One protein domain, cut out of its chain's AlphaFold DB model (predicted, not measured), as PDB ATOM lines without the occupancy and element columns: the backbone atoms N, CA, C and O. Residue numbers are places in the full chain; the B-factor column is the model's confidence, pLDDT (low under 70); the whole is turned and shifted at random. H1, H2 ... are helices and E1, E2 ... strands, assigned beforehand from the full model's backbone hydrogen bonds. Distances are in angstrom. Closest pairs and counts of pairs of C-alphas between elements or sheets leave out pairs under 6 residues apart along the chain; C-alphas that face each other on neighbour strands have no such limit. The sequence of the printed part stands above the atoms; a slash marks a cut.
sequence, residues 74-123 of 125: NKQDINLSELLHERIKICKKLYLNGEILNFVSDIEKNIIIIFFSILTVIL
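This is residues 74 to 123 of the 125 residues of the protein "His Kinase A domain protein" of Rickettsia amblyommatis str. Ac/Pa (UniProt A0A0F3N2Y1). One helix, H1, reaches out from a small two-stranded sheet at one end of a flat, loose body, and a long stretch without named elements, residues 96 to 111, folds back beyond the far end of H1 and returns in a wide bow to the sheet. E1 leads straight into H1, E2 brings the returning backbone beside E1, and the very short helix H2 follows just past E2. The printed part has 50 residues with two named helices and two named strands, in the order E1, H1, E2, H2; the sheet has the order E1 - E2 and is antiparallel, and the class is mixed, helices and strands. The whole is loose, with a radius of gyration of the C-alphas of 13.2 A, and its C-alphas span 40 by 24 by 9 A.

E1, residues 75 to 79, and E2, residues 112 to 116, are antiparallel neighbours, with 143 degrees between their N-to-C directions. The C-alphas of Asp 77 and Ile 114 face each other at 4.8 A. Across this pair, N 78 and O 113 are within hydrogen-bond range at 3.0 A, and so are N 115 and O 76 at 3.1 A. H1, residues 80 to 95, follows E1 by a tight link with 0 residues between them. The closest C-alphas of H1 and E2 are those of Leu 80 and Ile 112, 6.1 A apart, while the centres of the two elements are 18.4 A apart. H2, residues 119 to 122, follows E2 by a tight link of 2 residues. H2 is apart from E1 and from H1. In H1 every O i to N i+4 pair is within hydrogen-bond range; H2, with 4 residues, is too short for such a pair, and its one O i to N i+3 pair is not within range.

E1 begins at C-alpha 75, at (162.610, 195.067, 158.416), and measures 13.0 A from first to last C-alpha. H1 has 16 residues, from Leu 80 to Tyr 95, measures 22.0 A and ends at C-alpha 95, at (157.020, 163.242, 163.494). E2 runs from Ile 112 to Phe 116 and measures 12.8 A. H2 runs from Leu 119 to Ile 122 and ends at C-alpha 122, at (162.413, 181.170, 166.919).

The two C-alphas farthest apart are those of Asn 74 and Gly 98, at 40.5 A. The printed part has no cut. The link from H1 to E2 is long, with 16 residues, and their C-alphas lie 10 to 22 A from the mean of all C-alphas. The mean pLDDT of the printed part is 75.5; it is under 70 at residue 74, residues 97 to 98, residue 100 and residues 114 to 123, and the mean for H2 is 46.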
ATOM      1  N   ASN A  74     165.764 194.595 161.732       63.56
ATOM      2  CA  ASN A  74     165.922 194.792 160.301       63.56
ATOM      3  C   ASN A  74     164.641 194.333 159.600       63.56
ATOM      4  O   ASN A  74     164.322 193.139 159.566       63.56
ATOM      5  N   LYS A  75     163.864 195.307 159.124       70.81
ATOM      6  CA  LYS A  75     162.610 195.067 158.416       70.81
ATOM      7  C   LYS A  75     162.931 194.558 157.024       70.81
ATOM      8  O   LYS A  75     163.533 195.269 156.225       70.81
ATOM      9  N   GLN A  76     162.468 193.356 156.730       80.12
ATOM     10  CA  GLN A  76     162.550 192.788 155.395       80.12
ATOM     11  C   GLN A  76     161.240 192.092 155.046       80.12
ATOM     12  O   GLN A  76     160.546 191.564 155.922       80.12
ATOM     13  N   ASP A  77     160.922 192.099 153.758       84.75
ATOM     14  CA  ASP A  77     159.817 191.325 153.216       84.75
ATOM     15  C   ASP A  77     160.191 189.845 153.247       84.75
ATOM     16  O   ASP A  77     161.230 189.435 152.724       84.75
ATOM     17  N   ILE A  78     159.344 189.033 153.880       84.38
ATOM     18  CA  ILE A  78     159.507 187.581 153.937       84.38
ATOM     19  C   ILE A  78     158.278 186.925 153.318       84.38
ATOM     20  O   ILE A  78     157.143 187.288 153.634       84.38
ATOM     21  N   ASN A  79     158.507 185.918 152.474       87.69
ATOM     22  CA  ASN A  79     157.459 185.022 152.003       87.69
ATOM     23  C   ASN A  79     157.131 184.008 153.108       87.69
ATOM     24  O   ASN A  79     157.816 182.997 153.277       87.69
ATOM     25  N   LEU A  80     156.085 184.293 153.888       85.50
ATOM     26  CA  LEU A  80     155.669 183.436 154.995       85.50
ATOM     27  C   LEU A  80     155.258 182.043 154.500       85.50
ATOM     28  O   LEU A  80     155.511 181.052 155.183       85.50
ATOM     29  N   SER A  81     154.660 181.951 153.310       89.12
ATOM     30  CA  SER A  81     154.224 180.679 152.734       89.12
ATOM     31  C   SER A  81     155.409 179.737 152.510       89.12
ATOM     32  O   SER A  81     155.348 178.567 152.885       89.12
ATOM     33  N   GLU A  82     156.508 180.248 151.948       87.94
ATOM     34  CA  GLU A  82     157.738 179.476 151.729       87.94
ATOM     35  C   GLU A  82     158.338 178.997 153.055       87.94
ATOM     36  O   GLU A  82     158.579 177.801 153.237       87.94
ATOM     37  N   LEU A  83     158.456 179.906 154.023       86.38
ATOM     38  CA  LEU A  83     158.964 179.601 155.356       86.38
ATOM     39  C   LEU A  83     158.139 178.509 156.059       86.38
ATOM     40  O   LEU A  83     158.695 177.572 156.633       86.38
ATOM     41  N   LEU A  84     156.808 178.593 156.000       87.44
ATOM     42  CA  LEU A  84     155.921 177.584 156.579       87.44
ATOM     43  C   LEU A  84     156.061 176.231 155.873       87.44
ATOM     44  O   LEU A  84     156.093 175.195 156.540       87.44
ATOM     45  N   HIS A  85     156.188 176.214 154.544       88.44
ATOM     46  CA  HIS A  85     156.399 174.977 153.794       88.44
ATOM     47  C   HIS A  85     157.713 174.282 154.168       88.44
ATOM     48  O   HIS A  85     157.717 173.065 154.390       88.44
ATOM     49  N   GLU A  86     158.810 175.032 154.294       86.88
ATOM     50  CA  GLU A  86     160.094 174.491 154.751       86.88
ATOM     51  C   GLU A  86     159.982 173.874 156.148       86.88
ATOM     52  O   GLU A  86     160.457 172.759 156.388       86.88
ATOM     53  N   ARG A  87     159.281 174.548 157.064       85.19
ATOM     54  CA  ARG A  87     159.092 174.056 158.435       85.19
ATOM     55  C   ARG A  87     158.221 172.818 158.493       85.19
ATOM     56  O   ARG A  87     158.600 171.843 159.136       85.19
ATOM     57  N   ILE A  88     157.113 172.798 157.760       86.75
ATOM     58  CA  ILE A  88     156.250 171.618 157.665       86.75
ATOM     59  C   ILE A  88     157.034 170.420 157.127       86.75
ATOM     60  O   ILE A  88     156.836 169.305 157.607       86.75
ATOM     61  N   LYS A  89     157.953 170.618 156.176       85.06
ATOM     62  CA  LYS A  89     158.813 169.544 155.658       85.06
ATOM     63  C   LYS A  89     159.716 168.953 156.746       85.06
ATOM     64  O   LYS A  89     159.838 167.730 156.828       85.06
ATOM     65  N   ILE A  90     160.316 169.795 157.590       85.31
ATOM     66  CA  ILE A  90     161.134 169.350 158.729       85.31
ATOM     67  C   ILE A  90     160.263 168.614 159.756       85.31
ATOM     68  O   ILE A  90     160.591 167.490 160.133       85.31
ATOM     69  N   CYS A  91     159.119 169.187 160.145       82.75
ATOM     70  CA  CYS A  91     158.192 168.569 161.095       82.75
ATOM     71  C   CYS A  91     157.694 167.209 160.599       82.75
ATOM     72  O   CYS A  91     157.739 166.231 161.340       82.75
ATOM     73  N   LYS A  92     157.298 167.103 159.327       83.69
ATOM     74  CA  LYS A  92     156.911 165.825 158.714       83.69
ATOM     75  C   LYS A  92     158.005 164.776 158.888       83.69
ATOM     76  O   LYS A  92     157.708 163.668 159.314       83.69
ATOM     77  N   LYS A  93     159.267 165.125 158.628       81.88
ATOM     78  CA  LYS A  93     160.396 164.198 158.796       81.88
ATOM     79  C   LYS A  93     160.597 163.761 160.253       81.88
ATOM     80  O   LYS A  93     160.953 162.613 160.476       81.88
ATOM     81  N   LEU A  94     160.399 164.661 161.215       80.50
ATOM     82  CA  LEU A  94     160.590 164.372 162.641       80.50
ATOM     83  C   LEU A  94     159.452 163.535 163.240       80.50
ATOM     84  O   LEU A  94     159.711 162.645 164.046       80.50
ATOM     85  N   TYR A  95     158.205 163.827 162.863       78.44
ATOM     86  CA  TYR A  95     157.020 163.242 163.494       78.44
ATOM     87  C   TYR A  95     156.463 162.022 162.754       78.44
ATOM     88  O   TYR A  95     155.876 161.159 163.391       78.44
ATOM     89  N   LEU A  96     156.678 161.889 161.442       79.12
ATOM     90  CA  LEU A  96     156.224 160.723 160.672       79.12
ATOM     91  C   LEU A  96     157.182 159.528 160.776       79.12
ATOM     92  O   LEU A  96     157.243 158.757 159.830       79.12
ATOM     93  N   ASN A  97     157.954 159.374 161.861       65.94
ATOM     94  CA  ASN A  97     158.937 158.298 162.104       65.94
ATOM     95  C   ASN A  97     158.343 156.865 161.962       65.94
ATOM     96  O   ASN A  97     158.219 156.129 162.932       65.94
ATOM     97  N   GLY A  98     157.968 156.451 160.750       66.00
ATOM     98  CA  GLY A  98     157.224 155.227 160.449       66.00
ATOM     99  C   GLY A  98     155.701 155.304 160.645       66.00
ATOM    100  O   GLY A  98     155.019 154.349 160.284       66.00
ATOM    101  N   GLU A  99     155.150 156.401 161.174       71.94
ATOM    102  CA  GLU A  99     153.709 156.540 161.443       71.94
ATOM    103  C   GLU A  99     152.947 157.255 160.316       71.94
ATOM    104  O   GLU A  99     153.442 158.195 159.692       71.94
ATOM    105  N   ILE A 100     151.697 156.841 160.085       67.19
ATOM    106  CA  ILE A 100     150.791 157.470 159.116       67.19
ATOM    107  C   ILE A 100     150.015 158.586 159.831       67.19
ATOM    108  O   ILE A 100     148.873 158.395 160.244       67.19
ATOM    109  N   LEU A 101     150.636 159.757 160.000       74.50
ATOM    110  CA  LEU A 101     149.929 160.964 160.447       74.50
ATOM    111  C   LEU A 101     149.505 161.805 159.240       74.50
ATOM    112  O   LEU A 101     150.301 162.107 158.347       74.50
ATOM    113  N   ASN A 102     148.248 162.243 159.238       73.44
ATOM    114  CA  ASN A 102     147.735 163.150 158.217       73.44
ATOM    115  C   ASN A 102     148.131 164.592 158.550       73.44
ATOM    116  O   ASN A 102     147.473 165.273 159.331       73.44
ATOM    117  N   PHE A 103     149.206 165.073 157.928       78.31
ATOM    118  CA  PHE A 103     149.557 166.492 157.939       78.31
ATOM    119  C   PHE A 103     148.697 167.250 156.926       78.31
ATOM    120  O   PHE A 103     148.981 167.226 155.725       78.31
ATOM    121  N   VAL A 104     147.676 167.947 157.416       80.69
ATOM    122  CA  VAL A 104     146.871 168.879 156.620       80.69
ATOM    123  C   VAL A 104     147.507 170.263 156.701       80.69
ATOM    124  O   VAL A 104     147.768 170.769 157.790       80.69
ATOM    125  N   SER A 105     147.775 170.871 155.550       79.62
ATOM    126  CA  SER A 105     148.241 172.254 155.461       79.62
ATOM    127  C   SER A 105     147.483 172.956 154.349       79.62
ATOM    128  O   SER A 105     147.613 172.559 153.191       79.62
ATOM    129  N   ASP A 106     146.731 173.988 154.707       87.38
ATOM    130  CA  ASP A 106     146.097 174.904 153.766       87.38
ATOM    131  C   ASP A 106     146.762 176.272 153.941       87.38
ATOM    132  O   ASP A 106     146.600 176.925 154.972       87.38
ATOM    133  N   ILE A 107     147.647 176.619 153.007       85.31
ATOM    134  CA  ILE A 107     148.494 177.813 153.077       85.31
ATOM    135  C   ILE A 107     148.321 178.563 151.764       85.31
ATOM    136  O   ILE A 107     148.659 178.043 150.697       85.31
ATOM    137  N   GLU A 108     147.821 179.796 151.838       87.75
ATOM    138  CA  GLU A 108     147.746 180.665 150.667       87.75
ATOM    139  C   GLU A 108     149.153 180.987 150.149       87.75
ATOM    140  O   GLU A 108     150.126 181.079 150.902       87.75
ATOM    141  N   LYS A 109     149.282 181.148 148.832       87.06
ATOM    142  CA  LYS A 109     150.579 181.384 148.191       87.06
ATOM    143  C   LYS A 109     151.019 182.835 148.370       87.06
ATOM    144  O   LYS A 109     150.215 183.744 148.204       87.06
ATOM    145  N   ASN A 110     152.324 183.030 148.570       86.56
ATOM    146  CA  ASN A 110     152.989 184.336 148.565       86.56
ATOM    147  C   ASN A 110     152.406 185.337 149.570       86.56
ATOM    148  O   ASN A 110     152.260 186.519 149.260       86.56
ATOM    149  N   ILE A 111     152.097 184.874 150.781       85.31
ATOM    150  CA  ILE A 111     151.778 185.780 151.883       85.31
ATOM    151  C   ILE A 111     153.074 186.510 152.254       85.31
ATOM    152  O   ILE A 111     153.955 185.939 152.900       85.31
ATOM    153  N   ILE A 112     153.204 187.761 151.811       82.75
ATOM    154  CA  ILE A 112     154.337 188.622 152.154       82.75
ATOM    155  C   ILE A 112     154.001 189.360 153.442       82.75
ATOM    156  O   ILE A 112     152.984 190.048 153.532       82.75
ATOM    157  N   ILE A 113     154.876 189.228 154.434       79.50
ATOM    158  CA  ILE A 113     154.796 189.995 155.675       79.50
ATOM    159  C   ILE A 113     156.091 190.772 155.881       79.50
ATOM    160  O   ILE A 113     157.183 190.260 155.630       79.50
ATOM    161  N   ILE A 114     155.961 192.000 156.380       69.81
ATOM    162  CA  ILE A 114     157.102 192.787 156.846       69.81
ATOM    163  C   ILE A 114     157.476 192.234 158.213       69.81
ATOM    164  O   ILE A 114     156.741 192.419 159.189       69.81
ATOM    165  N   PHE A 115     158.597 191.524 158.277       64.69
ATOM    166  CA  PHE A 115     159.041 190.892 159.509       64.69
ATOM    167  C   PHE A 115     160.186 191.664 160.152       64.69
ATOM    168  O   PHE A 115     161.085 192.167 159.484       64.69
ATOM    169  N   PHE A 116     160.155 191.718 161.477       57.78
ATOM    170  CA  PHE A 116     161.205 192.278 162.309       57.78
ATOM    171  C   PHE A 116     162.193 191.151 162.647       57.78
ATOM    172  O   PHE A 116     161.815 190.182 163.307       57.78
ATOM    173  N   SER A 117     163.425 191.188 162.129       55.97
ATOM    174  CA  SER A 117     164.331 190.029 162.164       55.97
ATOM    175  C   SER A 117     164.715 189.551 163.582       55.97
ATOM    176  O   SER A 117     165.693 190.010 164.161       55.97
ATOM    177  N   ILE A 118     163.987 188.553 164.096       52.34
ATOM    178  CA  ILE A 118     164.434 187.548 165.093       52.34
ATOM    179  C   ILE A 118     164.031 186.119 164.640       52.34
ATOM    180  O   ILE A 118     164.452 185.111 165.207       52.34
ATOM    181  N   LEU A 119     163.238 186.000 163.568       47.28
ATOM    182  CA  LEU A 119     162.526 184.769 163.197       47.28
ATOM    183  C   LEU A 119     163.427 183.586 162.826       47.28
ATOM    184  O   LEU A 119     163.015 182.436 162.965       47.28
ATOM    185  N   THR A 120     164.666 183.850 162.414       45.94
ATOM    186  CA  THR A 120     165.652 182.794 162.181       45.94
ATOM    187  C   THR A 120     165.940 182.015 163.465       45.94
ATOM    188  O   THR A 120     166.213 180.833 163.383       45.94
ATOM    189  N   VAL A 121     165.811 182.608 164.654       43.28
ATOM    190  CA  VAL A 121     166.075 181.909 165.924       43.28
ATOM    191  C   VAL A 121     164.834 181.160 166.424       43.28
ATOM    192  O   VAL A 121     164.927 179.994 166.791       43.28
ATOM    193  N   ILE A 122     163.644 181.768 166.356       45.78
ATOM    194  CA  ILE A 122     162.413 181.170 166.919       45.78
ATOM    195  C   ILE A 122     161.877 180.005 166.071       45.78
ATOM    196  O   ILE A 122     161.218 179.122 166.602       45.78
ATOM    197  N   LEU A 123     162.163 179.969 164.765       41.81
ATOM    198  CA  LEU A 123     161.748 178.853 163.907       41.81
ATOM    199  C   LEU A 123     162.820 177.763 163.735       41.81
ATOM    200  O   LEU A 123     162.491 176.700 163.208       41.81
TER     201      LEU A 123